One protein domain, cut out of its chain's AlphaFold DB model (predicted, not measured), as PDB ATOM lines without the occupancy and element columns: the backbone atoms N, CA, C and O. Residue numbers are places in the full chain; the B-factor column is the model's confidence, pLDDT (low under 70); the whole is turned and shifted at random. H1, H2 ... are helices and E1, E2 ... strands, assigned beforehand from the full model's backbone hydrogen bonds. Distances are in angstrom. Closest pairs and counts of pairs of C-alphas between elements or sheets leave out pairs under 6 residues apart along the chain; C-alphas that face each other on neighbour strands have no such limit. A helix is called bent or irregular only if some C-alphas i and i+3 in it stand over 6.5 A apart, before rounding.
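This is residues 67 to 256 of the 260 residues of an uncharacterized protein of Alistipes onderdonkii subsp. vulgaris (UniProt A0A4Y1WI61). A twisted sheet of eight strands curls round the helix H2, while the kinked helix H3 crosses the sheet's opposite face. Helix H1 also runs across the strands, and its residues 73 to 81 pack on residues 246 to 250 of H3. The long E4 and E5 hairpin reaches out at one end of the longest axis and the E6 and E7 hairpin at the other. The printed part has 190 residues, with four named helices and eight named strands; along the chain H1 comes first, then the strands E1 to E5, then H2, then the strands E6 to E8, and last H3 and H4; the neighbour strands are antiparallel, the sheet is branched, with E5 having three neighbours, E4, E7 and E8, and the class is mixed, helices and strands. The whole is compact, with a radius of gyration of the C-alphas of 17.3 A, yet elongated in outline, with spans of 61 by 38 by 37 A.

H1, residues 67 to 84, begins with C-alpha 67 at (-2.290, -6.998, 29.511) and measures 25.5 A; it has a kink of 34 degrees near residue 78 and is only just irregular, C-alphas 79 and 82 being 6.9 A apart. E1 is residues 90 to 92, 6.3 A, and E2 residues 95 to 101, 20.4 A. E3, residues 111 to 122, measures 32.5 A. E4, residues 127 to 140, measures 41.0 A and E5, residues 146 to 158, 38.2 A; C-alpha 140 is at (8.680, -33.496, 36.794). H2, residues 172 to 185, measures 19.9 A. E6, residues 192 to 198, measures 18.7 A, E7, residues 204 to 213, 28.2 A, and E8, residues 218 to 220, 6.2 A. H3, residues 231 to 250, measures 23.9 A; it has a kink of 75 degrees near residue 238 and is irregular, C-alphas 236 and 239 being 7.5 A apart. H4, residues 252 to 255, measures 5.3 A and ends with C-alpha 255 at (12.448, -6.159, 4.828).

E1 to E5 form a meander, each strand the antiparallel neighbour of the one before. N 92 and O 95 of E1 and E2 are 3.2 A apart, N 98 and O 118 of E2 and E3 2.9 A, N 117 and O 132 of E3 and E4 2.9 A, and N 133 and O 153 of E4 and E5 2.8 A, within hydrogen-bond range. E4 lies on one side of E5; on the other side are E8, beside residues 150 to 152, with N 152 and O 218 2.8 A apart, and E7, beside residues 155 to 157, with N 156 and O 212 2.9 A apart. E6 and E7 are a hairpin, with N 195 and O 207 3.0 A apart. The sheet curls round H2; the closest C-alphas of H2 and E3 are those of Asp 172 and Ser 120, 6.8 A. H3 is on the opposite face from H2, at a height over the sheet of 8.2 A, and runs across the strands, at 89 degrees to E5 on the local plane; the closest C-alphas of H3 and E4 are those of Ala 245 and Ser 130, 4.7 A. H1 is on the sheet at a height of 9.7 A, over E4 and E5, and runs across the strands, at 81 degrees to E4 on the local plane. H1 and H3 touch, Ser 80 and Thr 250 having the closest C-alphas, 5.6 A, at a shallow tilt of 34 degrees, only just short of steep, the same way. H4 only just touches H1, with 3 pairs of C-alphas within 8 A, closest at Ile 252 and Ser 80, 6.2 A. Every O i to N i+4 pair is within hydrogen-bond range in H2, 11 of 14 in H1 and 11 of 16 in H3; H4 is too short for such a pair.

The two C-alphas farthest apart are those of Asn 143 and Asn 201, 61.7 A. The printed part has no cut. The link from E5 to H2, residues 159 to 171, is long. The mean pLDDT of the printed part is 80.2; residues 85 to 95, 104 to 109, 121 to 127, 230 to 238 and 251 to 256 are under 70.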
ATOM      1  N   ARG A  67      -1.517  -6.053  30.330       74.94
ATOM      2  CA  ARG A  67      -2.290  -6.998  29.511       74.94
ATOM      3  C   ARG A  67      -2.161  -6.689  28.020       74.94
ATOM      4  O   ARG A  67      -1.903  -7.609  27.252       74.94
ATOM      5  N   VAL A  68      -2.333  -5.428  27.623       74.31
ATOM      6  CA  VAL A  68      -2.195  -5.006  26.218       74.31
ATOM      7  C   VAL A  68      -0.749  -5.164  25.750       74.31
ATOM      8  O   VAL A  68      -0.517  -5.657  24.652       74.31
ATOM      9  N   LEU A  69       0.223  -4.829  26.602       78.88
ATOM     10  CA  LEU A  69       1.641  -5.008  26.292       78.88
ATOM     11  C   LEU A  69       1.995  -6.482  26.040       78.88
ATOM     12  O   LEU A  69       2.612  -6.789  25.026       78.88
ATOM     13  N   ARG A  70       1.537  -7.407  26.898       84.94
ATOM     14  CA  ARG A  70       1.727  -8.857  26.695       84.94
ATOM     15  C   ARG A  70       1.100  -9.352  25.394       84.94
ATOM     16  O   ARG A  70       1.702 -10.174  24.712       84.94
ATOM     17  N   GLN A  71      -0.086  -8.850  25.047       77.81
ATOM     18  CA  GLN A  71      -0.732  -9.185  23.778       77.81
ATOM     19  C   GLN A  71       0.119  -8.721  22.590       77.81
ATOM     20  O   GLN A  71       0.378  -9.499  21.679       77.81
ATOM     21  N   TYR A  72       0.621  -7.485  22.636       79.75
ATOM     22  CA  TYR A  72       1.477  -6.942  21.584       79.75
ATOM     23  C   TYR A  72       2.806  -7.703  21.451       79.75
ATOM     24  O   TYR A  72       3.243  -8.003  20.339       79.75
ATOM     25  N   MET A  73       3.421  -8.092  22.573       88.25
ATOM     26  CA  MET A  73       4.600  -8.966  22.588       88.25
ATOM     27  C   MET A  73       4.313 -10.317  21.923       88.25
ATOM     28  O   MET A  73       5.098 -10.773  21.091       88.25
ATOM     29  N   PHE A  74       3.181 -10.945  22.262       86.06
ATOM     30  CA  PHE A  74       2.763 -12.222  21.683       86.06
ATOM     31  C   PHE A  74       2.552 -12.119  20.167       86.06
ATOM     32  O   PHE A  74       3.089 -12.928  19.413       86.06
ATOM     33  N   GLU A  75       1.808 -11.109  19.715       79.38
ATOM     34  CA  GLU A  75       1.530 -10.875  18.293       79.38
ATOM     35  C   GLU A  75       2.804 -10.568  17.504       79.38
ATOM     36  O   GLU A  75       2.991 -11.095  16.408       79.38
ATOM     37  N   THR A  76       3.716  -9.782  18.081       81.94
ATOM     38  CA  THR A  76       5.028  -9.508  17.478       81.94
ATOM     39  C   THR A  76       5.821 -10.799  17.316       81.94
ATOM     40  O   THR A  76       6.313 -11.083  16.224       81.94
ATOM     41  N   PHE A  77       5.894 -11.623  18.367       88.25
ATOM     42  CA  PHE A  77       6.568 -12.916  18.305       88.25
ATOM     43  C   PHE A  77       5.953 -13.827  17.235       88.25
ATOM     44  O   PHE A  77       6.660 -14.273  16.332       88.25
ATOM     45  N   LYS A  78       4.638 -14.067  17.283       83.25
ATOM     46  CA  LYS A  78       3.949 -14.978  16.356       83.25
ATOM     47  C   LYS A  78       3.952 -14.496  14.909       83.25
ATOM     48  O   LYS A  78       4.121 -15.306  14.005       83.25
ATOM     49  N   GLY A  79       3.747 -13.202  14.680       75.31
ATOM     50  CA  GLY A  79       3.618 -12.639  13.337       75.31
ATOM     51  C   GLY A  79       4.946 -12.265  12.685       75.31
ATOM     52  O   GLY A  79       5.050 -12.306  11.461       75.31
ATOM     53  N   SER A  80       5.957 -11.905  13.483       78.25
ATOM     54  CA  SER A  80       7.179 -11.266  12.969       78.25
ATOM     55  C   SER A  80       8.481 -11.967  13.358       78.25
ATOM     56  O   SER A  80       9.497 -11.698  12.727       78.25
ATOM     57  N   VAL A  81       8.478 -12.867  14.350       83.75
ATOM     58  CA  VAL A  81       9.697 -13.557  14.824       83.75
ATOM     59  C   VAL A  81       9.658 -15.052  14.517       83.75
ATOM     60  O   VAL A  81      10.484 -15.550  13.755       83.75
ATOM     61  N   GLU A  82       8.679 -15.771  15.069       84.12
ATOM     62  CA  GLU A  82       8.541 -17.230  14.967       84.12
ATOM     63  C   GLU A  82       8.553 -17.769  13.520       84.12
ATOM     64  O   GLU A  82       9.193 -18.804  13.288       84.12
ATOM     65  N   PRO A  83       7.947 -17.089  12.521       76.88
ATOM     66  CA  PRO A  83       8.002 -17.543  11.132       76.88
ATOM     67  C   PRO A  83       9.424 -17.589  10.542       76.88
ATOM     68  O   PRO A  83       9.649 -18.240   9.523       76.88
ATOM     69  N   PHE A  84      10.405 -16.931  11.169       73.00
ATOM     70  CA  PHE A  84      11.764 -16.758  10.647       73.00
ATOM     71  C   PHE A  84      12.789 -17.723  11.270       73.00
ATOM     72  O   PHE A  84      13.936 -17.366  11.524       73.00
ATOM     73  N   THR A  85      12.395 -18.979  11.479       64.19
ATOM     74  CA  THR A  85      13.226 -20.067  12.041       64.19
ATOM     75  C   THR A  85      14.069 -20.833  11.011       64.19
ATOM     76  O   THR A  85      14.938 -21.615  11.389       64.19
ATOM     77  N   ALA A  86      13.846 -20.623   9.707       53.03
ATOM     78  CA  ALA A  86      14.343 -21.519   8.652       53.03
ATOM     79  C   ALA A  86      15.343 -20.899   7.651       53.03
ATOM     80  O   ALA A  86      15.707 -21.550   6.674       53.03
ATOM     81  N   PHE A  87      15.786 -19.650   7.834       50.97
ATOM     82  CA  PHE A  87      16.402 -18.908   6.720       50.97
ATOM     83  C   PHE A  87      17.931 -18.871   6.653       50.97
ATOM     84  O   PHE A  87      18.451 -18.420   5.630       50.97
ATOM     85  N   GLY A  88      18.655 -19.347   7.674       48.78
ATOM     86  CA  GLY A  88      20.103 -19.121   7.759       48.78
ATOM     87  C   GLY A  88      20.456 -17.622   7.761       48.78
ATOM     88  O   GLY A  88      19.593 -16.756   7.615       48.78
ATOM     89  N   LYS A  89      21.732 -17.277   7.963       46.47
ATOM     90  CA  LYS A  89      22.203 -15.879   7.968       46.47
ATOM     91  C   LYS A  89      21.873 -15.212   6.620       46.47
ATOM     92  O   LYS A  89      22.493 -15.543   5.612       46.47
ATOM     93  N   ARG A  90      20.927 -14.267   6.584       51.94
ATOM     94  CA  ARG A  90      20.677 -13.399   5.418       51.94
ATOM     95  C   ARG A  90      21.107 -11.977   5.764       51.94
ATOM     96  O   ARG A  90      20.641 -11.419   6.752       51.94
ATOM     97  N   LYS A  91      22.014 -11.400   4.970       48.09
ATOM     98  CA  LYS A  91      22.354  -9.973   5.063       48.09
ATOM     99  C   LYS A  91      21.126  -9.151   4.664       48.09
ATOM    100  O   LYS A  91      20.467  -9.495   3.684       48.09
ATOM    101  N   TRP A  92      20.801  -8.107   5.426       54.69
ATOM    102  CA  TRP A  92      19.710  -7.179   5.116       54.69
ATOM    103  C   TRP A  92      20.270  -5.799   4.763       54.69
ATOM    104  O   TRP A  92      21.372  -5.428   5.158       54.69
ATOM    105  N   LYS A  93      19.495  -5.015   4.009       44.59
ATOM    106  CA  LYS A  93      19.926  -3.734   3.420       44.59
ATOM    107  C   LYS A  93      20.362  -2.672   4.449       44.59
ATOM    108  O   LYS A  93      21.131  -1.790   4.087       44.59
ATOM    109  N   ASN A  94      19.883  -2.757   5.699       52.31
ATOM    110  CA  ASN A  94      20.105  -1.764   6.767       52.31
ATOM    111  C   ASN A  94      20.454  -2.382   8.145       52.31
ATOM    112  O   ASN A  94      20.299  -1.713   9.164       52.31
ATOM    113  N   GLY A  95      20.890  -3.644   8.191       62.19
ATOM    114  CA  GLY A  95      21.188  -4.359   9.438       62.19
ATOM    115  C   GLY A  95      21.421  -5.849   9.201       62.19
ATOM    116  O   GLY A  95      21.423  -6.317   8.059       62.19
ATOM    117  N   HIS A  96      21.594  -6.612  10.272       72.31
ATOM    118  CA  HIS A  96      21.755  -8.059  10.213       72.31
ATOM    119  C   HIS A  96      20.646  -8.756  10.988       72.31
ATOM    120  O   HIS A  96      20.264  -8.331  12.076       72.31
ATOM    121  N   PHE A  97      20.163  -9.864  10.435       80.44
ATOM    122  CA  PHE A  97      19.335 -10.797  11.177       80.44
ATOM    123  C   PHE A  97      20.126 -12.043  11.504       80.44
ATOM    124  O   PHE A  97      20.694 -12.689  10.614       80.44
ATOM    125  N   PHE A  98      20.128 -12.393  12.779       83.81
ATOM    126  CA  PHE A  98      20.736 -13.611  13.266       83.81
ATOM    127  C   PHE A  98      19.676 -14.495  13.895       83.81
ATOM    128  O   PHE A  98      18.730 -14.031  14.530       83.81
ATOM    129  N   TYR A  99      19.868 -15.791  13.709       88.75
ATOM    130  CA  TYR A  99      19.075 -16.817  14.348       88.75
ATOM    131  C   TYR A  99      20.001 -17.949  14.757       88.75
ATOM    132  O   TYR A  99      20.832 -18.398  13.960       88.75
ATOM    133  N   ARG A 100      19.842 -18.423  15.990       89.19
ATOM    134  CA  ARG A 100      20.555 -19.593  16.487       89.19
ATOM    135  C   ARG A 100      19.648 -20.421  17.376       89.19
ATOM    136  O   ARG A 100      18.843 -19.888  18.135       89.19
ATOM    137  N   LYS A 101      19.814 -21.736  17.275       90.12
ATOM    138  CA  LYS A 101      19.138 -22.734  18.097       90.12
ATOM    139  C   LYS A 101      20.174 -23.652  18.716       90.12
ATOM    140  O   LYS A 101      21.079 -24.122  18.024       90.12
ATOM    141  N   ALA A 102      20.056 -23.891  20.014       85.56
ATOM    142  CA  ALA A 102      20.947 -24.791  20.720       85.56
ATOM    143  C   ALA A 102      20.550 -26.224  20.360       85.56
ATOM    144  O   ALA A 102      19.350 -26.527  20.341       85.56
ATOM    145  N   PRO A 103      21.514 -27.123  20.102       71.31
ATOM    146  CA  PRO A 103      21.199 -28.540  20.056       71.31
ATOM    147  C   PRO A 103      20.622 -28.947  21.415       71.31
ATOM    148  O   PRO A 103      21.095 -28.497  22.463       71.31
ATOM    149  N   THR A 104      19.584 -29.781  21.413       64.88
ATOM    150  CA  THR A 104      19.014 -30.324  22.648       64.88
ATOM    151  C   THR A 104      20.072 -31.211  23.306       64.88
ATOM    152  O   THR A 104      20.269 -32.350  22.895       64.88
ATOM    153  N   ALA A 105      20.810 -30.674  24.281       55.66
ATOM    154  CA  ALA A 105      21.880 -31.409  24.938       55.66
ATOM    155  C   ALA A 105      21.296 -32.563  25.766       55.66
ATOM    156  O   ALA A 105      20.549 -32.342  26.726       55.66
ATOM    157  N   GLU A 106      21.656 -33.798  25.413       48.84
ATOM    158  CA  GLU A 106      21.375 -34.973  26.237       48.84
ATOM    159  C   GLU A 106      22.028 -34.775  27.616       48.84
ATOM    160  O   GLU A 106      23.246 -34.685  27.740       48.84
ATOM    161  N   GLY A 107      21.211 -34.626  28.663       53.09
ATOM    162  CA  GLY A 107      21.676 -34.441  30.045       53.09
ATOM    163  C   GLY A 107      21.246 -33.131  30.714       53.09
ATOM    164  O   GLY A 107      21.150 -33.091  31.941       53.09
ATOM    165  N   GLN A 108      20.874 -32.091  29.958       56.50
ATOM    166  CA  GLN A 108      20.226 -30.904  30.534       56.50
ATOM    167  C   GLN A 108      18.735 -31.183  30.747       56.50
ATOM    168  O   GLN A 108      17.879 -30.813  29.951       56.50
ATOM    169  N   ARG A 109      18.413 -31.887  31.838       62.97
ATOM    170  CA  ARG A 109      17.041 -32.353  32.105       62.97
ATOM    171  C   ARG A 109      16.006 -31.239  32.271       62.97
ATOM    172  O   ARG A 109      14.833 -31.561  32.185       62.97
ATOM    173  N   GLN A 110      16.412 -29.991  32.527       79.25
ATOM    174  CA  GLN A 110      15.496 -28.908  32.904       79.25
ATOM    175  C   GLN A 110      15.449 -27.712  31.953       79.25
ATOM    176  O   GLN A 110      14.417 -27.069  31.962       79.25
ATOM    177  N   PHE A 111      16.484 -27.406  31.163       86.50
ATOM    178  CA  PHE A 111      16.507 -26.281  30.210       86.50
ATOM    179  C   PHE A 111      16.830 -26.831  28.821       86.50
ATOM    180  O   PHE A 111      17.838 -27.518  28.654       86.50
ATOM    181  N   CYS A 112      15.975 -26.578  27.838       87.19
ATOM    182  CA  CYS A 112      16.092 -27.140  26.496       87.19
ATOM    183  C   CYS A 112      15.508 -26.210  25.427       87.19
ATOM    184  O   CYS A 112      14.879 -25.198  25.730       87.19
ATOM    185  N   ASN A 113      15.724 -26.566  24.156       89.00
ATOM    186  CA  ASN A 113      15.118 -25.895  22.999       89.00
ATOM    187  C   ASN A 113      15.368 -24.376  22.965       89.00
ATOM    188  O   ASN A 113      14.493 -23.611  22.565       89.00
ATOM    189  N   ALA A 114      16.556 -23.950  23.404       91.75
ATOM    190  CA  ALA A 114      16.931 -22.545  23.437       91.75
ATOM    191  C   ALA A 114      17.139 -22.001  22.018       91.75
ATOM    192  O   ALA A 114      17.882 -22.575  21.221       91.75
ATOM    193  N   GLU A 115      16.496 -20.885  21.720       93.50
ATOM    194  CA  GLU A 115      16.502 -20.176  20.449       93.50
ATOM    195  C   GLU A 115      16.683 -18.681  20.712       93.50
ATOM    196  O   GLU A 115      16.141 -18.143  21.679       93.50
ATOM    197  N   LEU A 116      17.446 -18.014  19.852       93.56
ATOM    198  CA  LEU A 116      17.669 -16.576  19.912       93.56
ATOM    199  C   LEU A 116      17.570 -16.000  18.503       93.56
ATOM    200  O   LEU A 116      18.306 -16.416  17.605       93.56
ATOM    201  N   TRP A 117      16.672 -15.039  18.332       92.88
ATOM    202  CA  TRP A 117      16.604 -14.174  17.160       92.88
ATOM    203  C   TRP A 117      17.187 -12.820  17.516       92.88
ATOM    204  O   TRP A 117      17.004 -12.340  18.633       92.88
ATOM    205  N   CYS A 118      17.860 -12.193  16.562       89.88
ATOM    206  CA  CYS A 118      18.474 -10.892  16.750       89.88
ATOM    207  C   CYS A 118      18.328 -10.053  15.487       89.88
ATOM    208  O   CYS A 118      18.643 -10.525  14.397       89.88
ATOM    209  N   VAL A 119      17.909  -8.804  15.652       85.00
ATOM    210  CA  VAL A 119      17.980  -7.751  14.640       85.00
ATOM    211  C   VAL A 119      19.048  -6.767  15.098       85.00
ATOM    212  O   VAL A 119      18.944  -6.214  16.194       85.00
ATOM    213  N   SER A 120      20.079  -6.553  14.283       79.00
ATOM    214  CA  SER A 120      21.024  -5.470  14.527       79.00
ATOM    215  C   SER A 120      20.548  -4.186  13.863       79.00
ATOM    216  O   SER A 120      20.186  -4.164  12.682       79.00
ATOM    217  N   HIS A 121      20.551  -3.108  14.640       69.31
ATOM    218  CA  HIS A 121      20.300  -1.760  14.164       69.31
ATOM    219  C   HIS A 121      21.615  -0.997  14.133       69.31
ATOM    220  O   HIS A 121      22.292  -0.813  15.147       69.31
ATOM    221  N   HIS A 122      21.987  -0.538  12.937       56.72
ATOM    222  CA  HIS A 122      23.150   0.319  12.789       56.72
ATOM    223  C   HIS A 122      22.778   1.753  13.036       56.72
ATOM    224  O   HIS A 122      22.265   2.466  12.166       56.72
ATOM    225  N   GLY A 123      23.156   2.206  14.213       44.94
ATOM    226  CA  GLY A 123      23.431   3.599  14.389       44.94
ATOM    227  C   GLY A 123      23.268   4.031  15.811       44.94
ATOM    228  O   GLY A 123      22.705   3.348  16.653       44.94
ATOM    229  N   MET A 124      23.816   5.220  16.002       35.94
ATOM    230  CA  MET A 124      24.065   5.787  17.300       35.94
ATOM    231  C   MET A 124      25.235   5.118  18.034       35.94
ATOM    232  O   MET A 124      25.067   4.234  18.854       35.94
ATOM    233  N   ASN A 125      26.453   5.548  17.696       39.12
ATOM    234  CA  ASN A 125      27.682   5.315  18.473       39.12
ATOM    235  C   ASN A 125      28.085   3.865  18.822       39.12
ATOM    236  O   ASN A 125      29.076   3.688  19.523       39.12
ATOM    237  N   GLY A 126      27.409   2.856  18.282       51.44
ATOM    238  CA  GLY A 126      27.702   1.451  18.525       51.44
ATOM    239  C   GLY A 126      26.704   0.538  17.821       51.44
ATOM    240  O   GLY A 126      25.761   0.995  17.172       51.44
ATOM    241  N   TYR A 127      26.955  -0.760  17.918       66.38
ATOM    242  CA  TYR A 127      26.051  -1.808  17.473       66.38
ATOM    243  C   TYR A 127      24.954  -1.993  18.528       66.38
ATOM    244  O   TYR A 127      25.261  -2.293  19.683       66.38
ATOM    245  N   PHE A 128      23.689  -1.799  18.146       81.31
ATOM    246  CA  PHE A 128      22.541  -2.102  19.000       81.31
ATOM    247  C   PHE A 128      21.862  -3.376  18.507       81.31
ATOM    248  O   PHE A 128      21.507  -3.484  17.330       81.31
ATOM    249  N   LEU A 129      21.685  -4.344  19.401       87.62
ATOM    250  CA  LEU A 129      21.066  -5.629  19.111       87.62
ATOM    251  C   LEU A 129      19.730  -5.728  19.837       87.62
ATOM    252  O   LEU A 129      19.690  -5.745  21.067       87.62
ATOM    253  N   SER A 130      18.655  -5.858  19.068       90.06
ATOM    254  CA  SER A 130      17.322  -6.202  19.557       90.06
ATOM    255  C   SER A 130      17.125  -7.701  19.427       90.06
ATOM    256  O   SER A 130      17.247  -8.256  18.336       90.06
ATOM    257  N   MET A 131      16.829  -8.375  20.530       94.00
ATOM    258  CA  MET A 131      16.795  -9.830  20.589       94.00
ATOM    259  C   MET A 131      15.482 -10.356  21.154       94.00
ATOM    260  O   MET A 131      14.835  -9.739  21.999       94.00
ATOM    261  N   CYS A 132      15.116 -11.543  20.694       94.69
ATOM    262  CA  CYS A 132      14.006 -12.324  21.205       94.69
ATOM    263  C   CYS A 132      14.552 -13.709  21.541       94.69
ATOM    264  O   CYS A 132      15.140 -14.365  20.682       94.69
ATOM    265  N   ALA A 133      14.410 -14.132  22.791       95.25
ATOM    266  CA  ALA A 133      14.861 -15.426  23.276       95.25
ATOM    267  C   ALA A 133      13.650 -16.316  23.549       95.25
ATOM    268  O   ALA A 133      12.697 -15.886  24.198       95.25
ATOM    269  N   ARG A 134      13.705 -17.566  23.091       94.81
ATOM    270  CA  ARG A 134      12.748 -18.618  23.450       94.81
ATOM    271  C   ARG A 134      13.500 -19.801  24.022       94.81
ATOM    272  O   ARG A 134      14.518 -20.206  23.478       94.81
ATOM    273  N   TRP A 135      12.991 -20.401  25.081       93.81
ATOM    274  CA  TRP A 135      13.497 -21.676  25.587       93.81
ATOM    275  C   TRP A 135      12.348 -22.483  26.161       93.81
ATOM    276  O   TRP A 135      11.214 -22.015  26.221       93.81
ATOM    277  N   SER A 136      12.620 -23.717  26.556       92.50
ATOM    278  CA  SER A 136      11.665 -24.530  27.294       92.50
ATOM    279  C   SER A 136      12.297 -25.083  28.553       92.50
ATOM    280  O   SER A 136      13.484 -25.413  28.567       92.50
ATOM    281  N   ASN A 137      11.490 -25.183  29.603       90.81
ATOM    282  CA  ASN A 137      11.866 -25.881  30.812       90.81
ATOM    283  C   ASN A 137      11.052 -27.163  30.963       90.81
ATOM    284  O   ASN A 137       9.848 -27.182  30.709       90.81
ATOM    285  N   ARG A 138      11.720 -28.231  31.396       88.56
ATOM    286  CA  ARG A 138      11.100 -29.526  31.688       88.56
ATOM    287  C   ARG A 138      10.938 -29.701  33.189       88.56
ATOM    288  O   ARG A 138      11.901 -29.581  33.949       88.56
ATOM    289  N   PHE A 139       9.726 -30.028  33.599       85.62
ATOM    290  CA  PHE A 139       9.321 -30.202  34.982       85.62
ATOM    291  C   PHE A 139       8.868 -31.640  35.204       85.62
ATOM    292  O   PHE A 139       8.247 -32.250  34.336       85.62
ATOM    293  N   VAL A 140       9.190 -32.189  36.374       84.00
ATOM    294  CA  VAL A 140       8.680 -33.496  36.794       84.00
ATOM    295  C   VAL A 140       7.427 -33.263  37.625       84.00
ATOM    296  O   VAL A 140       7.483 -32.653  38.695       84.00
ATOM    297  N   CYS A 141       6.296 -33.739  37.125       82.00
ATOM    298  CA  CYS A 141       5.012 -33.654  37.800       82.00
ATOM    299  C   CYS A 141       4.931 -34.661  38.951       82.00
ATOM    300  O   CYS A 141       5.658 -35.655  39.005       82.00
ATOM    301  N   ARG A 142       3.996 -34.437  39.885       82.31
ATOM    302  CA  ARG A 142       3.807 -35.311  41.061       82.31
ATOM    303  C   ARG A 142       3.498 -36.771  40.704       82.31
ATOM    304  O   ARG A 142       3.773 -37.655  41.504       82.31
ATOM    305  N   ASN A 143       2.937 -37.019  39.522       87.50
ATOM    306  CA  ASN A 143       2.650 -38.355  38.991       87.50
ATOM    307  C   ASN A 143       3.861 -39.019  38.298       87.50
ATOM    308  O   ASN A 143       3.708 -40.082  37.707       87.50
ATOM    309  N   GLY A 144       5.043 -38.392  38.329       80.62
ATOM    310  CA  GLY A 144       6.247 -38.861  37.638       80.62
ATOM    311  C   GLY A 144       6.285 -38.546  36.138       80.62
ATOM    312  O   GLY A 144       7.282 -38.852  35.489       80.62
ATOM    313  N   GLY A 145       5.236 -37.925  35.587       85.00
ATOM    314  CA  GLY A 145       5.214 -37.430  34.213       85.00
ATOM    315  C   GLY A 145       6.159 -36.245  34.018       85.00
ATOM    316  O   GLY A 145       6.481 -35.532  34.968       85.00
ATOM    317  N   MET A 146       6.607 -36.036  32.782       84.00
ATOM    318  CA  MET A 146       7.417 -34.880  32.407       84.00
ATOM    319  C   MET A 146       6.560 -33.903  31.605       84.00
ATOM    320  O   MET A 146       6.007 -34.281  30.574       84.00
ATOM    321  N   GLU A 147       6.478 -32.661  32.065       87.81
ATOM    322  CA  GLU A 147       5.852 -31.559  31.336       87.81
ATOM    323  C   GLU A 147       6.926 -30.603  30.828       87.81
ATOM    324  O   GLU A 147       7.888 -30.303  31.532       87.81
ATOM    325  N   GLU A 148       6.769 -30.126  29.599       90.06
ATOM    326  CA  GLU A 148       7.636 -29.116  29.003       90.06
ATOM    327  C   GLU A 148       6.836 -27.823  28.838       90.06
ATOM    328  O   GLU A 148       5.742 -27.834  28.277       90.06
ATOM    329  N   MET A 149       7.374 -26.712  29.337       91.81
ATOM    330  CA  MET A 149       6.766 -25.390  29.213       91.81
ATOM    331  C   MET A 149       7.731 -24.453  28.507       91.81
ATOM    332  O   MET A 149       8.899 -24.368  28.887       91.81
ATOM    333  N   SER A 150       7.241 -23.738  27.500       94.00
ATOM    334  CA  SER A 150       8.031 -22.759  26.764       94.00
ATOM    335  C   SER A 150       7.948 -21.374  27.393       94.00
ATOM    336  O   SER A 150       6.924 -20.983  27.956       94.00
ATOM    337  N   PHE A 151       9.031 -20.622  27.258       95.06
ATOM    338  CA  PHE A 151       9.190 -19.270  27.769       95.06
ATOM    339  C   PHE A 151       9.732 -18.355  26.677       95.06
ATOM    340  O   PHE A 151      10.415 -18.811  25.756       95.06
ATOM    341  N   LEU A 152       9.413 -17.070  26.793       94.94
ATOM    342  CA  LEU A 152       9.814 -16.007  25.886       94.94
ATOM    343  C   LEU A 152      10.355 -14.818  26.685       94.94
ATOM    344  O   LEU A 152       9.771 -14.439  27.699       94.94
ATOM    345  N   ASN A 153      11.415 -14.187  26.188       93.38
ATOM    346  CA  ASN A 153      11.891 -12.905  26.697       93.38
ATOM    347  C   ASN A 153      12.426 -12.026  25.552       93.38
ATOM    348  O   ASN A 153      12.826 -12.530  24.499       93.38
ATOM    349  N   PHE A 154      12.422 -10.712  25.752       93.00
ATOM    350  CA  PHE A 154      13.033  -9.737  24.856       93.00
ATOM    351  C   PHE A 154      14.244  -9.117  25.539       93.00
ATOM    352  O   PHE A 154      14.193  -8.747  26.711       93.00
ATOM    353  N   LEU A 155      15.337  -9.010  24.796       93.38
ATOM    354  CA  LEU A 155      16.606  -8.509  25.302       93.38
ATOM    355  C   LEU A 155      17.104  -7.403  24.379       93.38
ATOM    356  O   LEU A 155      16.864  -7.443  23.171       93.38
ATOM    357  N   THR A 156      17.855  -6.461  24.928       90.56
ATOM    358  CA  THR A 156      18.617  -5.504  24.123       90.56
ATOM    359  C   THR A 156      20.065  -5.461  24.573       90.56
ATOM    360  O   THR A 156      20.361  -5.632  25.755       90.56
ATOM    361  N   PHE A 157      20.972  -5.217  23.639       90.00
ATOM    362  CA  PHE A 157      22.392  -5.058  23.919       90.00
ATOM    363  C   PHE A 157      22.940  -3.861  23.155       90.00
ATOM    364  O   PHE A 157      22.700  -3.722  21.959       90.00
ATOM    365  N   GLU A 158      23.701  -3.023  23.849       86.19
ATOM    366  CA  GLU A 158      24.460  -1.932  23.250       86.19
ATOM    367  C   GLU A 158      25.947  -2.266  23.367       86.19
ATOM    368  O   GLU A 158      26.449  -2.545  24.458       86.19
ATOM    369  N   SER A 159      26.658  -2.265  22.238       81.44
ATOM    370  CA  SER A 159      28.086  -2.566  22.238       81.44
ATOM    371  C   SER A 159      28.849  -1.573  23.119       81.44
ATOM    372  O   SER A 159      28.655  -0.362  22.964       81.44
ATOM    373  N   PRO A 160      29.770  -2.036  23.981       83.81
ATOM    374  CA  PRO A 160      30.601  -1.135  24.763       83.81
ATOM    375  C   PRO A 160      31.509  -0.307  23.846       83.81
ATOM    376  O   PRO A 160      31.909  -0.750  22.769       83.81
ATOM    377  N   ALA A 161      31.883   0.892  24.294       82.69
ATOM    378  CA  ALA A 161      32.838   1.725  23.574       82.69
ATOM    379  C   ALA A 161      34.241   1.092  23.627       82.69
ATOM    380  O   ALA A 161      34.914   1.137  24.658       82.69
ATOM    381  N   LEU A 162      34.676   0.499  22.514       80.44
ATOM    382  CA  LEU A 162      35.997  -0.112  22.347       80.44
ATOM    383  C   LEU A 162      36.848   0.680  21.349       80.44
ATOM    384  O   LEU A 162      36.322   1.425  20.522       80.44
ATOM    385  N   CYS A 163      38.171   0.500  21.403       79.25
ATOM    386  CA  CYS A 163      39.066   1.049  20.387       79.25
ATOM    387  C   CYS A 163      38.841   0.290  19.062       79.25
ATOM    388  O   CYS A 163      39.090  -0.920  19.024       79.25
ATOM    389  N   PRO A 164      38.348   0.951  17.997       72.00
ATOM    390  CA  PRO A 164      37.900   0.262  16.787       72.00
ATOM    391  C   PRO A 164      39.054  -0.385  16.015       72.00
ATOM    392  O   PRO A 164      38.875  -1.458  15.447       72.00
ATOM    393  N   ASP A 165      40.245   0.217  16.044       78.12
ATOM    394  CA  ASP A 165      41.397  -0.248  15.265       78.12
ATOM    395  C   ASP A 165      42.003  -1.547  15.813       78.12
ATOM    396  O   ASP A 165      42.589  -2.329  15.066       78.12
ATOM    397  N   THR A 166      41.840  -1.808  17.115       80.19
ATOM    398  CA  THR A 166      42.403  -2.985  17.794       80.19
ATOM    399  C   THR A 166      41.375  -4.083  18.078       80.19
ATOM    400  O   THR A 166      41.758  -5.160  18.529       80.19
ATOM    401  N   ASN A 167      40.087  -3.845  17.800       84.12
ATOM    402  CA  ASN A 167      38.977  -4.764  18.095       84.12
ATOM    403  C   ASN A 167      38.024  -4.938  16.900       84.12
ATOM    404  O   ASN A 167      36.808  -5.022  17.066       84.12
ATOM    405  N   THR A 168      38.567  -4.973  15.681       81.44
ATOM    406  CA  THR A 168      37.788  -5.081  14.433       81.44
ATOM    407  C   THR A 168      36.971  -6.372  14.323       81.44
ATOM    408  O   THR A 168      36.032  -6.437  13.536       81.44
ATOM    409  N   ASP A 169      37.299  -7.386  15.125       81.25
ATOM    410  CA  ASP A 169      36.597  -8.665  15.214       81.25
ATOM    411  C   ASP A 169      35.355  -8.632  16.128       81.25
ATOM    412  O   ASP A 169      34.609  -9.607  16.185       81.25
ATOM    413  N   LYS A 170      35.115  -7.529  16.851       86.94
ATOM    414  CA  LYS A 170      33.974  -7.351  17.765       86.94
ATOM    415  C   LYS A 170      32.776  -6.735  17.036       86.94
ATOM    416  O   LYS A 170      32.384  -5.599  17.295       86.94
ATOM    417  N   ASP A 171      32.232  -7.485  16.084       83.56
ATOM    418  CA  ASP A 171      31.067  -7.100  15.282       83.56
ATOM    419  C   ASP A 171      29.734  -7.631  15.856       83.56
ATOM    420  O   ASP A 171      29.692  -8.310  16.885       83.56
ATOM    421  N   ASP A 172      28.620  -7.331  15.178       84.06
ATOM    422  CA  ASP A 172      27.282  -7.831  15.532       84.06
ATOM    423  C   ASP A 172      27.245  -9.354  15.740       84.06
ATOM    424  O   ASP A 172      26.579  -9.846  16.651       84.06
ATOM    425  N   ALA A 173      27.942 -10.106  14.878       85.25
ATOM    426  CA  ALA A 173      27.931 -11.562  14.908       85.25
ATOM    427  C   ALA A 173      28.688 -12.082  16.133       85.25
ATOM    428  O   ALA A 173      28.188 -12.973  16.817       85.25
ATOM    429  N   PHE A 174      29.838 -11.480  16.451       89.81
ATOM    430  CA  PHE A 174      30.586 -11.772  17.668       89.81
ATOM    431  C   PHE A 174      29.720 -11.580  18.918       89.81
ATOM    432  O   PHE A 174      29.647 -12.477  19.763       89.81
ATOM    433  N   TYR A 175      29.055 -10.427  19.043       90.69
ATOM    434  CA  TYR A 175      28.223 -10.135  20.212       90.69
ATOM    435  C   TYR A 175      27.021 -11.075  20.292       90.69
ATOM    436  O   TYR A 175      26.767 -11.642  21.354       90.69
ATOM    437  N   PHE A 176      26.330 -11.302  19.174       91.25
ATOM    438  CA  PHE A 176      25.220 -12.248  19.099       91.25
ATOM    439  C   PHE A 176      25.630 -13.657  19.548       91.25
ATOM    440  O   PHE A 176      24.969 -14.251  20.403       91.25
ATOM    441  N   ASP A 177      26.742 -14.178  19.023       91.44
ATOM    442  CA  ASP A 177      27.228 -15.513  19.365       91.44
ATOM    443  C   ASP A 177      27.632 -15.602  20.840       91.44
ATOM    444  O   ASP A 177      27.264 -16.556  21.526       91.44
ATOM    445  N   ARG A 178      28.305 -14.573  21.369       94.38
ATOM    446  CA  ARG A 178      28.703 -14.523  22.779       94.38
ATOM    447  C   ARG A 178      27.498 -14.474  23.723       94.38
ATOM    448  O   ARG A 178      27.511 -15.142  24.761       94.38
ATOM    449  N   ILE A 179      26.465 -13.706  23.379       95.12
ATOM    450  CA  ILE A 179      25.207 -13.628  24.139       95.12
ATOM    451  C   ILE A 179      24.504 -14.978  24.114       95.12
ATOM    452  O   ILE A 179      24.107 -15.481  25.164       95.12
ATOM    453  N   PHE A 180      24.409 -15.604  22.942       93.75
ATOM    454  CA  PHE A 180      23.792 -16.914  22.798       93.75
ATOM    455  C   PHE A 180      24.506 -17.989  23.631       93.75
ATOM    456  O   PHE A 180      23.867 -18.729  24.379       93.75
ATOM    457  N   GLU A 181      25.834 -18.053  23.552       93.31
ATOM    458  CA  GLU A 181      26.648 -18.987  24.336       93.31
ATOM    459  C   GLU A 181      26.478 -18.762  25.841       93.31
ATOM    460  O   GLU A 181      26.303 -19.720  26.597       93.31
ATOM    461  N   THR A 182      26.456 -17.499  26.275       93.75
ATOM    462  CA  THR A 182      26.247 -17.132  27.682       93.75
ATOM    463  C   THR A 182      24.845 -17.513  28.154       93.75
ATOM    464  O   THR A 182      24.709 -18.106  29.224       93.75
ATOM    465  N   MET A 183      23.814 -17.257  27.345       92.25
ATOM    466  CA  MET A 183      22.431 -17.649  27.621       92.25
ATOM    467  C   MET A 183      22.306 -19.163  27.811       92.25
ATOM    468  O   MET A 183      21.650 -19.610  28.750       92.25
ATOM    469  N   VAL A 184      22.942 -19.966  26.952       90.12
ATOM    470  CA  VAL A 184      22.916 -21.432  27.063       90.12
ATOM    471  C   VAL A 184      23.696 -21.904  28.293       90.12
ATOM    472  O   VAL A 184      23.194 -22.729  29.057       90.12
ATOM    473  N   ALA A 185      24.895 -21.363  28.527       89.56
ATOM    474  CA  ALA A 185      25.745 -21.754  29.651       89.56
ATOM    475  C   ALA A 185      25.129 -21.393  31.012       89.56
ATOM    476  O   ALA A 185      25.178 -22.192  31.949       89.56
ATOM    477  N   ARG A 186      24.520 -20.207  31.116       88.69
ATOM    478  CA  ARG A 186      23.889 -19.693  32.341       88.69
ATOM    479  C   ARG A 186      22.394 -20.000  32.431       88.69
ATOM    480  O   ARG A 186      21.763 -19.582  33.395       88.69
ATOM    481  N   ARG A 187      21.834 -20.756  31.473       86.56
ATOM    482  CA  ARG A 187      20.405 -21.107  31.391       86.56
ATOM    483  C   ARG A 187      19.537 -19.857  31.547       86.56
ATOM    484  O   ARG A 187      18.905 -19.717  32.581       86.56
ATOM    485  N   HIS A 188      19.572 -18.942  30.577       80.88
ATOM    486  CA  HIS A 188      18.846 -17.652  30.528       80.88
ATOM    487  C   HIS A 188      19.062 -16.668  31.704       80.88
ATOM    488  O   HIS A 188      18.761 -15.490  31.557       80.88
ATOM    489  N   MET A 189      19.672 -17.080  32.818       84.19
ATOM    490  CA  MET A 189      19.955 -16.234  33.981       84.19
ATOM    491  C   MET A 189      21.263 -15.450  33.797       84.19
ATOM    492  O   MET A 189      22.298 -15.772  34.388       84.19
ATOM    493  N   PHE A 190      21.247 -14.424  32.948       88.56
ATOM    494  CA  PHE A 190      22.406 -13.563  32.705       88.56
ATOM    495  C   PHE A 190      21.982 -12.116  32.440       88.56
ATOM    496  O   PHE A 190      20.938 -11.875  31.854       88.56
ATOM    497  N   HIS A 191      22.814 -11.169  32.863       89.75
ATOM    498  CA  HIS A 191      22.643  -9.729  32.618       89.75
ATOM    499  C   HIS A 191      23.897  -9.113  31.985       89.75
ATOM    500  O   HIS A 191      23.987  -7.908  31.806       89.75
ATOM    501  N   GLU A 192      24.891  -9.934  31.658       93.38
ATOM    502  CA  GLU A 192      26.163  -9.481  31.115       93.38
ATOM    503  C   GLU A 192      26.821 -10.587  30.290       93.38
ATOM    504  O   GLU A 192      26.563 -11.781  30.493       93.38
ATOM    505  N   ILE A 193      27.702 -10.173  29.386       94.81
ATOM    506  CA  ILE A 193      28.651 -11.034  28.686       94.81
ATOM    507  C   ILE A 193      30.076 -10.574  28.976       94.81
ATOM    508  O   ILE A 193      30.353  -9.377  28.999       94.81
ATOM    509  N   SER A 194      30.989 -11.533  29.113       95.25
ATOM    510  CA  SER A 194      32.412 -11.261  29.330       95.25
ATOM    511  C   SER A 194      33.231 -11.698  28.122       95.25
ATOM    512  O   SER A 194      33.068 -12.813  27.609       95.25
ATOM    513  N   PHE A 195      34.147 -10.847  27.675       94.62
ATOM    514  CA  PHE A 195      35.073 -11.166  26.592       94.62
ATOM    515  C   PHE A 195      36.382 -10.389  26.709       94.62
ATOM    516  O   PHE A 195      36.536  -9.508  27.550       94.62
ATOM    517  N   LYS A 196      37.358 -10.743  25.872       94.75
ATOM    518  CA  LYS A 196      38.644 -10.055  25.806       94.75
ATOM    519  C   LYS A 196      38.650  -8.983  24.722       94.75
ATOM    520  O   LYS A 196      38.194  -9.236  23.606       94.75
ATOM    521  N   ALA A 197      39.177  -7.812  25.055       92.44
ATOM    522  CA  ALA A 197      39.361  -6.693  24.141       92.44
ATOM    523  C   ALA A 197      40.694  -5.994  24.418       92.44
ATOM    524  O   ALA A 197      41.154  -5.945  25.560       92.44
ATOM    525  N   SER A 198      41.295  -5.438  23.375       92.12
ATOM    526  CA  SER A 198      42.544  -4.686  23.470       92.12
ATOM    527  C   SER A 198      42.265  -3.201  23.668       92.12
ATOM    528  O   SER A 198      41.345  -2.643  23.067       92.12
ATOM    529  N   ASP A 199      43.062  -2.532  24.493       86.75
ATOM    530  CA  ASP A 199      43.038  -1.073  24.579       86.75
ATOM    531  C   ASP A 199      43.783  -0.407  23.401       86.75
ATOM    532  O   ASP A 199      44.225  -1.069  22.457       86.75
ATOM    533  N   ALA A 200      43.912   0.923  23.441       83.69
ATOM    534  CA  ALA A 200      44.612   1.697  22.413       83.69
ATOM    535  C   ALA A 200      46.124   1.397  22.328       83.69
ATOM    536  O   ALA A 200      46.745   1.687  21.309       83.69
ATOM    537  N   ASN A 201      46.714   0.804  23.369       86.31
ATOM    538  CA  ASN A 201      48.118   0.395  23.407       86.31
ATOM    539  C   ASN A 201      48.297  -1.090  23.038       86.31
ATOM    540  O   ASN A 201      49.408  -1.613  23.126       86.31
ATOM    541  N   GLY A 202      47.217  -1.784  22.656       82.69
ATOM    542  CA  GLY A 202      47.233  -3.210  22.332       82.69
ATOM    543  C   GLY A 202      47.275  -4.134  23.552       82.69
ATOM    544  O   GLY A 202      47.491  -5.332  23.388       82.69
ATOM    545  N   GLN A 203      47.079  -3.618  24.770       90.12
ATOM    546  CA  GLN A 203      47.032  -4.450  25.969       90.12
ATOM    547  C   GLN A 203      45.642  -5.076  26.124       90.12
ATOM    548  O   GLN A 203      44.631  -4.374  26.181       90.12
ATOM    549  N   GLU A 204      45.600  -6.404  26.230       93.44
ATOM    550  CA  GLU A 204      44.365  -7.177  26.356       93.44
ATOM    551  C   GLU A 204      43.775  -7.091  27.774       93.44
ATOM    552  O   GLU A 204      44.471  -7.246  28.782       93.44
ATOM    553  N   ARG A 205      42.462  -6.866  27.861       92.38
ATOM    554  CA  ARG A 205      41.696  -6.734  29.107       92.38
ATOM    555  C   ARG A 205      40.381  -7.503  28.998       92.38
ATOM    556  O   ARG A 205      39.864  -7.712  27.904       92.38
ATOM    557  N   THR A 206      39.841  -7.940  30.134       94.69
ATOM    558  CA  THR A 206      38.465  -8.459  30.176       94.69
ATOM    559  C   THR A 206      37.494  -7.284  30.197       94.69
ATOM    560  O   THR A 206      37.688  -6.347  30.970       94.69
ATOM    561  N   VAL A 207      36.475  -7.342  29.346       93.06
ATOM    562  CA  VAL A 207      35.361  -6.398  29.288       93.06
ATOM    563  C   VAL A 207      34.088  -7.154  29.628       93.06
ATOM    564  O   VAL A 207      33.816  -8.195  29.026       93.06
ATOM    565  N   ASP A 208      33.320  -6.592  30.556       93.00
ATOM    566  CA  ASP A 208      31.983  -7.049  30.915       93.00
ATOM    567  C   ASP A 208      30.971  -6.054  30.341       93.00
ATOM    568  O   ASP A 208      31.033  -4.853  30.612       93.00
ATOM    569  N   ALA A 209      30.087  -6.540  29.473       91.06
ATOM    570  CA  ALA A 209      29.115  -5.722  28.763       91.06
ATOM    571  C   ALA A 209      27.693  -6.132  29.149       91.06
ATOM    572  O   ALA A 209      27.353  -7.315  29.101       91.06
ATOM    573  N   HIS A 210      26.878  -5.145  29.523       91.50
ATOM    574  CA  HIS A 210      25.523  -5.346  30.037       91.50
ATOM    575  C   HIS A 210      24.550  -5.776  28.936       91.50
ATOM    576  O   HIS A 210      24.553  -5.226  27.834       91.50
ATOM    577  N   VAL A 211      23.688  -6.735  29.260       91.75
ATOM    578  CA  VAL A 211      22.560  -7.175  28.438       91.75
ATOM    579  C   VAL A 211      21.287  -6.827  29.192       91.75
ATOM    580  O   VAL A 211      21.034  -7.335  30.284       91.75
ATOM    581  N   GLU A 212      20.476  -5.964  28.595       88.94
ATOM    582  CA  GLU A 212      19.241  -5.503  29.208       88.94
ATOM    583  C   GLU A 212      18.124  -6.517  28.968       88.94
ATOM    584  O   GLU A 212      17.702  -6.749  27.830       88.94
ATOM    585  N   ILE A 213      17.624  -7.099  30.056       88.75
ATOM    586  CA  ILE A 213      16.450  -7.967  30.043       88.75
ATOM    587  C   ILE A 213      15.210  -7.075  30.096       88.75
ATOM    588  O   ILE A 213      14.920  -6.453  31.115       88.75
ATOM    589  N   CYS A 214      14.462  -6.988  29.001       85.19
ATOM    590  CA  CYS A 214      13.431  -5.962  28.843       85.19
ATOM    591  C   CYS A 214      12.140  -6.261  29.624       85.19
ATOM    592  O   CYS A 214      11.343  -5.357  29.882       85.19
ATOM    593  N   CYS A 215      11.921  -7.521  29.996       84.00
ATOM    594  CA  CYS A 215      10.789  -7.966  30.800       84.00
ATOM    595  C   CYS A 215      11.131  -9.236  31.583       84.00
ATOM    596  O   CYS A 215      12.117  -9.915  31.311       84.00
ATOM    597  N   GLU A 216      10.293  -9.586  32.545       87.56
ATOM    598  CA  GLU A 216      10.326 -10.897  33.179       87.56
ATOM    599  C   GLU A 216      10.066 -12.021  32.165       87.56
ATOM    600  O   GLU A 216       9.504 -11.806  31.088       87.56
ATOM    601  N   ASP A 217      10.464 -13.239  32.528       90.50
ATOM    602  CA  ASP A 217      10.254 -14.411  31.688       90.50
ATOM    603  C   ASP A 217       8.760 -14.692  31.512       90.50
ATOM    604  O   ASP A 217       8.013 -14.904  32.473       90.50
ATOM    605  N   MET A 218       8.327 -14.723  30.256       93.00
ATOM    606  CA  MET A 218       6.926 -14.886  29.895       93.00
ATOM    607  C   MET A 218       6.655 -16.331  29.499       93.00
ATOM    608  O   MET A 218       7.263 -16.840  28.562       93.00
ATOM    609  N   SER A 219       5.710 -16.999  30.157       94.94
ATOM    610  CA  SER A 219       5.235 -18.318  29.732       94.94
ATOM    611  C   SER A 219       4.533 -18.206  28.380       94.94
ATOM    612  O   SER A 219       3.590 -17.428  28.220       94.94
ATOM    613  N   LEU A 220       4.980 -18.992  27.406       94.62
ATOM    614  CA  LEU A 220       4.435 -19.014  26.056       94.62
ATOM    615  C   LEU A 220       3.391 -20.125  25.926       94.62
ATOM    616  O   LEU A 220       3.722 -21.308  25.981       94.62
ATOM    617  N   TYR A 221       2.140 -19.726  25.710       90.81
ATOM    618  CA  TYR A 221       1.033 -20.614  25.365       90.81
ATOM    619  C   TYR A 221       0.738 -20.538  23.864       90.81
ATOM    620  O   TYR A 221       1.251 -19.673  23.151       90.81
ATOM    621  N   GLU A 222      -0.130 -21.427  23.376       87.25
ATOM    622  CA  GLU A 222      -0.499 -21.485  21.956       87.25
ATOM    623  C   GLU A 222      -1.034 -20.149  21.418       87.25
ATOM    624  O   GLU A 222      -0.736 -19.776  20.284       87.25
ATOM    625  N   ASN A 223      -1.787 -19.411  22.239       86.38
ATOM    626  CA  ASN A 223      -2.518 -18.205  21.845       86.38
ATOM    627  C   ASN A 223      -2.225 -16.960  22.703       86.38
ATOM    628  O   ASN A 223      -2.888 -15.939  22.512       86.38
ATOM    629  N   ALA A 224      -1.294 -17.027  23.659       88.06
ATOM    630  CA  ALA A 224      -1.011 -15.913  24.560       88.06
ATOM    631  C   ALA A 224       0.358 -16.017  25.248       88.06
ATOM    632  O   ALA A 224       0.957 -17.088  25.339       88.06
ATOM    633  N   LEU A 225       0.801 -14.892  25.822       89.50
ATOM    634  CA  LEU A 225       1.857 -14.848  26.835       89.50
ATOM    635  C   LEU A 225       1.249 -14.711  28.237       89.50
ATOM    636  O   LEU A 225       0.455 -13.800  28.495       89.50
ATOM    637  N   GLY A 226       1.652 -15.591  29.152       87.56
ATOM    638  CA  GLY A 226       1.364 -15.501  30.585       87.56
ATOM    639  C   GLY A 226       2.591 -15.089  31.397       87.56
ATOM    640  O   GLY A 226       3.714 -15.185  30.924       87.56
ATOM    641  N   GLY A 227       2.370 -14.612  32.621       84.12
ATOM    642  CA  GLY A 227       3.410 -14.006  33.466       84.12
ATOM    643  C   GLY A 227       3.102 -12.543  33.775       84.12
ATOM    644  O   GLY A 227       2.230 -11.943  33.149       84.12
ATOM    645  N   SER A 228       3.751 -11.964  34.775       76.81
ATOM    646  CA  SER A 228       3.560 -10.566  35.177       76.81
ATOM    647  C   SER A 228       4.715  -9.711  34.689       76.81
ATOM    648  O   SER A 228       5.853 -10.138  34.812       76.81
ATOM    649  N   ILE A 229       4.413  -8.496  34.226       75.00
ATOM    650  CA  ILE A 229       5.441  -7.492  33.957       75.00
ATOM    651  C   ILE A 229       5.443  -6.495  35.117       75.00
ATOM    652  O   ILE A 229       4.432  -5.824  35.351       75.00
ATOM    653  N   GLY A 230       6.532  -6.443  35.874       66.69
ATOM    654  CA  GLY A 230       6.684  -5.591  37.044       66.69
ATOM    655  C   GLY A 230       6.775  -4.119  36.655       66.69
ATOM    656  O   GLY A 230       7.588  -3.725  35.820       66.69
ATOM    657  N   TYR A 231       5.958  -3.273  37.287       62.00
ATOM    658  CA  TYR A 231       5.970  -1.829  37.021       62.00
ATOM    659  C   TYR A 231       7.334  -1.195  37.320       62.00
ATOM    660  O   TYR A 231       7.808  -0.379  36.537       62.00
ATOM    661  N   ASP A 232       7.997  -1.608  38.403       60.44
ATOM    662  CA  ASP A 232       9.316  -1.083  38.775       60.44
ATOM    663  C   ASP A 232      10.410  -1.445  37.764       60.44
ATOM    664  O   ASP A 232      11.355  -0.675  37.593       60.44
ATOM    665  N   HIS A 233      10.266  -2.589  37.087       64.50
ATOM    666  CA  HIS A 233      11.155  -3.017  36.007       64.50
ATOM    667  C   HIS A 233      10.940  -2.139  34.770       64.50
ATOM    668  O   HIS A 233      11.860  -1.494  34.277       64.50
ATOM    669  N   LEU A 234       9.682  -1.974  34.349       63.28
ATOM    670  CA  LEU A 234       9.322  -1.132  33.203       63.28
ATOM    671  C   LEU A 234       9.742   0.336  33.356       63.28
ATOM    672  O   LEU A 234      10.128   0.974  32.374       63.28
ATOM    673  N   LEU A 235       9.676   0.882  34.570       57.88
ATOM    674  CA  LEU A 235       9.984   2.288  34.845       57.88
ATOM    675  C   LEU A 235      11.491   2.609  34.829       57.88
ATOM    676  O   LEU A 235      11.850   3.786  34.753       57.88
ATOM    677  N   LYS A 236      12.373   1.602  34.860       56.31
ATOM    678  CA  LYS A 236      13.839   1.752  34.899       56.31
ATOM    679  C   LYS A 236      14.490   1.414  33.551       56.31
ATOM    680  O   LYS A 236      15.407   0.614  33.500       56.31
ATOM    681  N   LEU A 237      14.035   2.061  32.470       60.25
ATOM    682  CA  LEU A 237      14.500   1.910  31.068       60.25
ATOM    683  C   LEU A 237      13.996   0.668  30.321       60.25
ATOM    684  O   LEU A 237      13.838   0.744  29.099       60.25
ATOM    685  N   SER A 238      13.648  -0.415  31.014       67.00
ATOM    686  CA  SER A 238      13.271  -1.678  30.373       67.00
ATOM    687  C   SER A 238      12.028  -1.560  29.476       67.00
ATOM    688  O   SER A 238      11.962  -2.236  28.454       67.00
ATOM    689  N   PHE A 239      11.090  -0.633  29.741       72.69
ATOM    690  CA  PHE A 239       9.978  -0.363  28.812       72.69
ATOM    691  C   PHE A 239      10.443   0.226  27.472       72.69
ATOM    692  O   PHE A 239       9.964  -0.183  26.417       72.69
ATOM    693  N   THR A 240      11.383   1.173  27.487       72.56
ATOM    694  CA  THR A 240      11.916   1.779  26.257       72.56
ATOM    695  C   THR A 240      12.684   0.747  25.435       72.56
ATOM    696  O   THR A 240      12.499   0.670  24.218       72.56
ATOM    697  N   CYS A 241      13.497  -0.078  26.098       77.62
ATOM    698  CA  CYS A 241      14.233  -1.168  25.461       77.62
ATOM    699  C   CYS A 241      13.279  -2.221  24.883       77.62
ATOM    700  O   CYS A 241      13.408  -2.583  23.715       77.62
ATOM    701  N   LEU A 242      12.241  -2.606  25.638       82.69
ATOM    702  CA  LEU A 242      11.193  -3.515  25.171       82.69
ATOM    703  C   LEU A 242      10.503  -2.979  23.917       82.69
ATOM    704  O   LEU A 242      10.374  -3.690  22.925       82.69
ATOM    705  N   MET A 243      10.068  -1.718  23.937       77.69
ATOM    706  CA  MET A 243       9.380  -1.117  22.796       77.69
ATOM    707  C   MET A 243      10.292  -0.978  21.575       77.69
ATOM    708  O   MET A 243       9.815  -1.153  20.456       77.69
ATOM    709  N   THR A 244      11.584  -0.708  21.781       76.94
ATOM    710  CA  THR A 244      12.588  -0.704  20.705       76.94
ATOM    711  C   THR A 244      12.698  -2.090  20.083       76.94
ATOM    712  O   THR A 244      12.470  -2.228  18.885       76.94
ATOM    713  N   ALA A 245      12.911  -3.126  20.899       84.00
ATOM    714  CA  ALA A 245      13.014  -4.496  20.416       84.00
ATOM    715  C   ALA A 245      11.759  -4.934  19.648       84.00
ATOM    716  O   ALA A 245      11.858  -5.455  18.539       84.00
ATOM    717  N   LEU A 246      10.566  -4.673  20.192       82.94
ATOM    718  CA  LEU A 246       9.304  -5.006  19.527       82.94
ATOM    719  C   LEU A 246       9.155  -4.274  18.188       82.94
ATOM    720  O   LEU A 246       8.773  -4.887  17.194       82.94
ATOM    721  N   ASN A 247       9.486  -2.983  18.140       77.12
ATOM    722  CA  ASN A 247       9.449  -2.215  16.902       77.12
ATOM    723  C   ASN A 247      10.414  -2.791  15.854       77.12
ATOM    724  O   ASN A 247      10.012  -3.000  14.714       77.12
ATOM    725  N   ASP A 248      11.640  -3.125  16.244       78.00
ATOM    726  CA  ASP A 248      12.648  -3.687  15.342       78.00
ATOM    727  C   ASP A 248      12.188  -5.020  14.732       78.00
ATOM    728  O   ASP A 248      12.283  -5.222  13.517       78.00
ATOM    729  N   PHE A 249      11.581  -5.896  15.539       78.88
ATOM    730  CA  PHE A 249      11.013  -7.156  15.054       78.88
ATOM    731  C   PHE A 249       9.816  -6.955  14.116       78.88
ATOM    732  O   PHE A 249       9.706  -7.661  13.115       78.88
ATOM    733  N   THR A 250       8.939  -5.977  14.364       71.31
ATOM    734  CA  THR A 250       7.799  -5.705  13.458       71.31
ATOM    735  C   THR A 250       8.210  -5.198  12.076       71.31
ATOM    736  O   THR A 250       7.410  -5.246  11.142       71.31
ATOM    737  N   LEU A 251       9.458  -4.753  11.900       68.19
ATOM    738  CA  LEU A 251       9.982  -4.358  10.594       68.19
ATOM    739  C   LEU A 251      10.488  -5.544   9.761       68.19
ATOM    740  O   LEU A 251      10.650  -5.393   8.549       68.19
ATOM    741  N   ILE A 252      10.698  -6.726  10.357       65.44
ATOM    742  CA  ILE A 252      11.195  -7.919   9.648       65.44
ATOM    743  C   ILE A 252      10.357  -8.252   8.402       65.44
ATOM    744  O   ILE A 252      10.948  -8.410   7.328       65.44
ATOM    745  N   PRO A 253       9.009  -8.300   8.466       59.31
ATOM    746  CA  PRO A 253       8.192  -8.579   7.286       59.31
ATOM    747  C   PRO A 253       8.345  -7.522   6.184       59.31
ATOM    748  O   PRO A 253       8.261  -7.849   5.006       59.31
ATOM    749  N   CYS A 254       8.613  -6.263   6.540       56.91
ATOM    750  CA  CYS A 254       8.810  -5.173   5.581       56.91
ATOM    751  C   CYS A 254      10.163  -5.252   4.863       56.91
ATOM    752  O   CYS A 254      10.298  -4.746   3.751       56.91
ATOM    753  N   TYR A 255      11.165  -5.881   5.475       55.88
ATOM    754  CA  TYR A 255      12.448  -6.159   4.828       55.88
ATOM    755  C   TYR A 255      12.417  -7.447   3.992       55.88
ATOM    756  O   TYR A 255      13.324  -7.692   3.192       55.88
ATOM    757  N   TRP A 256      11.351  -8.245   4.113       49.00
ATOM    758  CA  TRP A 256      11.133  -9.443   3.315       49.00
ATOM    759  C   TRP A 256      10.726  -9.087   1.878       49.00
ATOM    760  O   TRP A 256       9.678  -8.496   1.635       49.00
TER     761      TRP A 256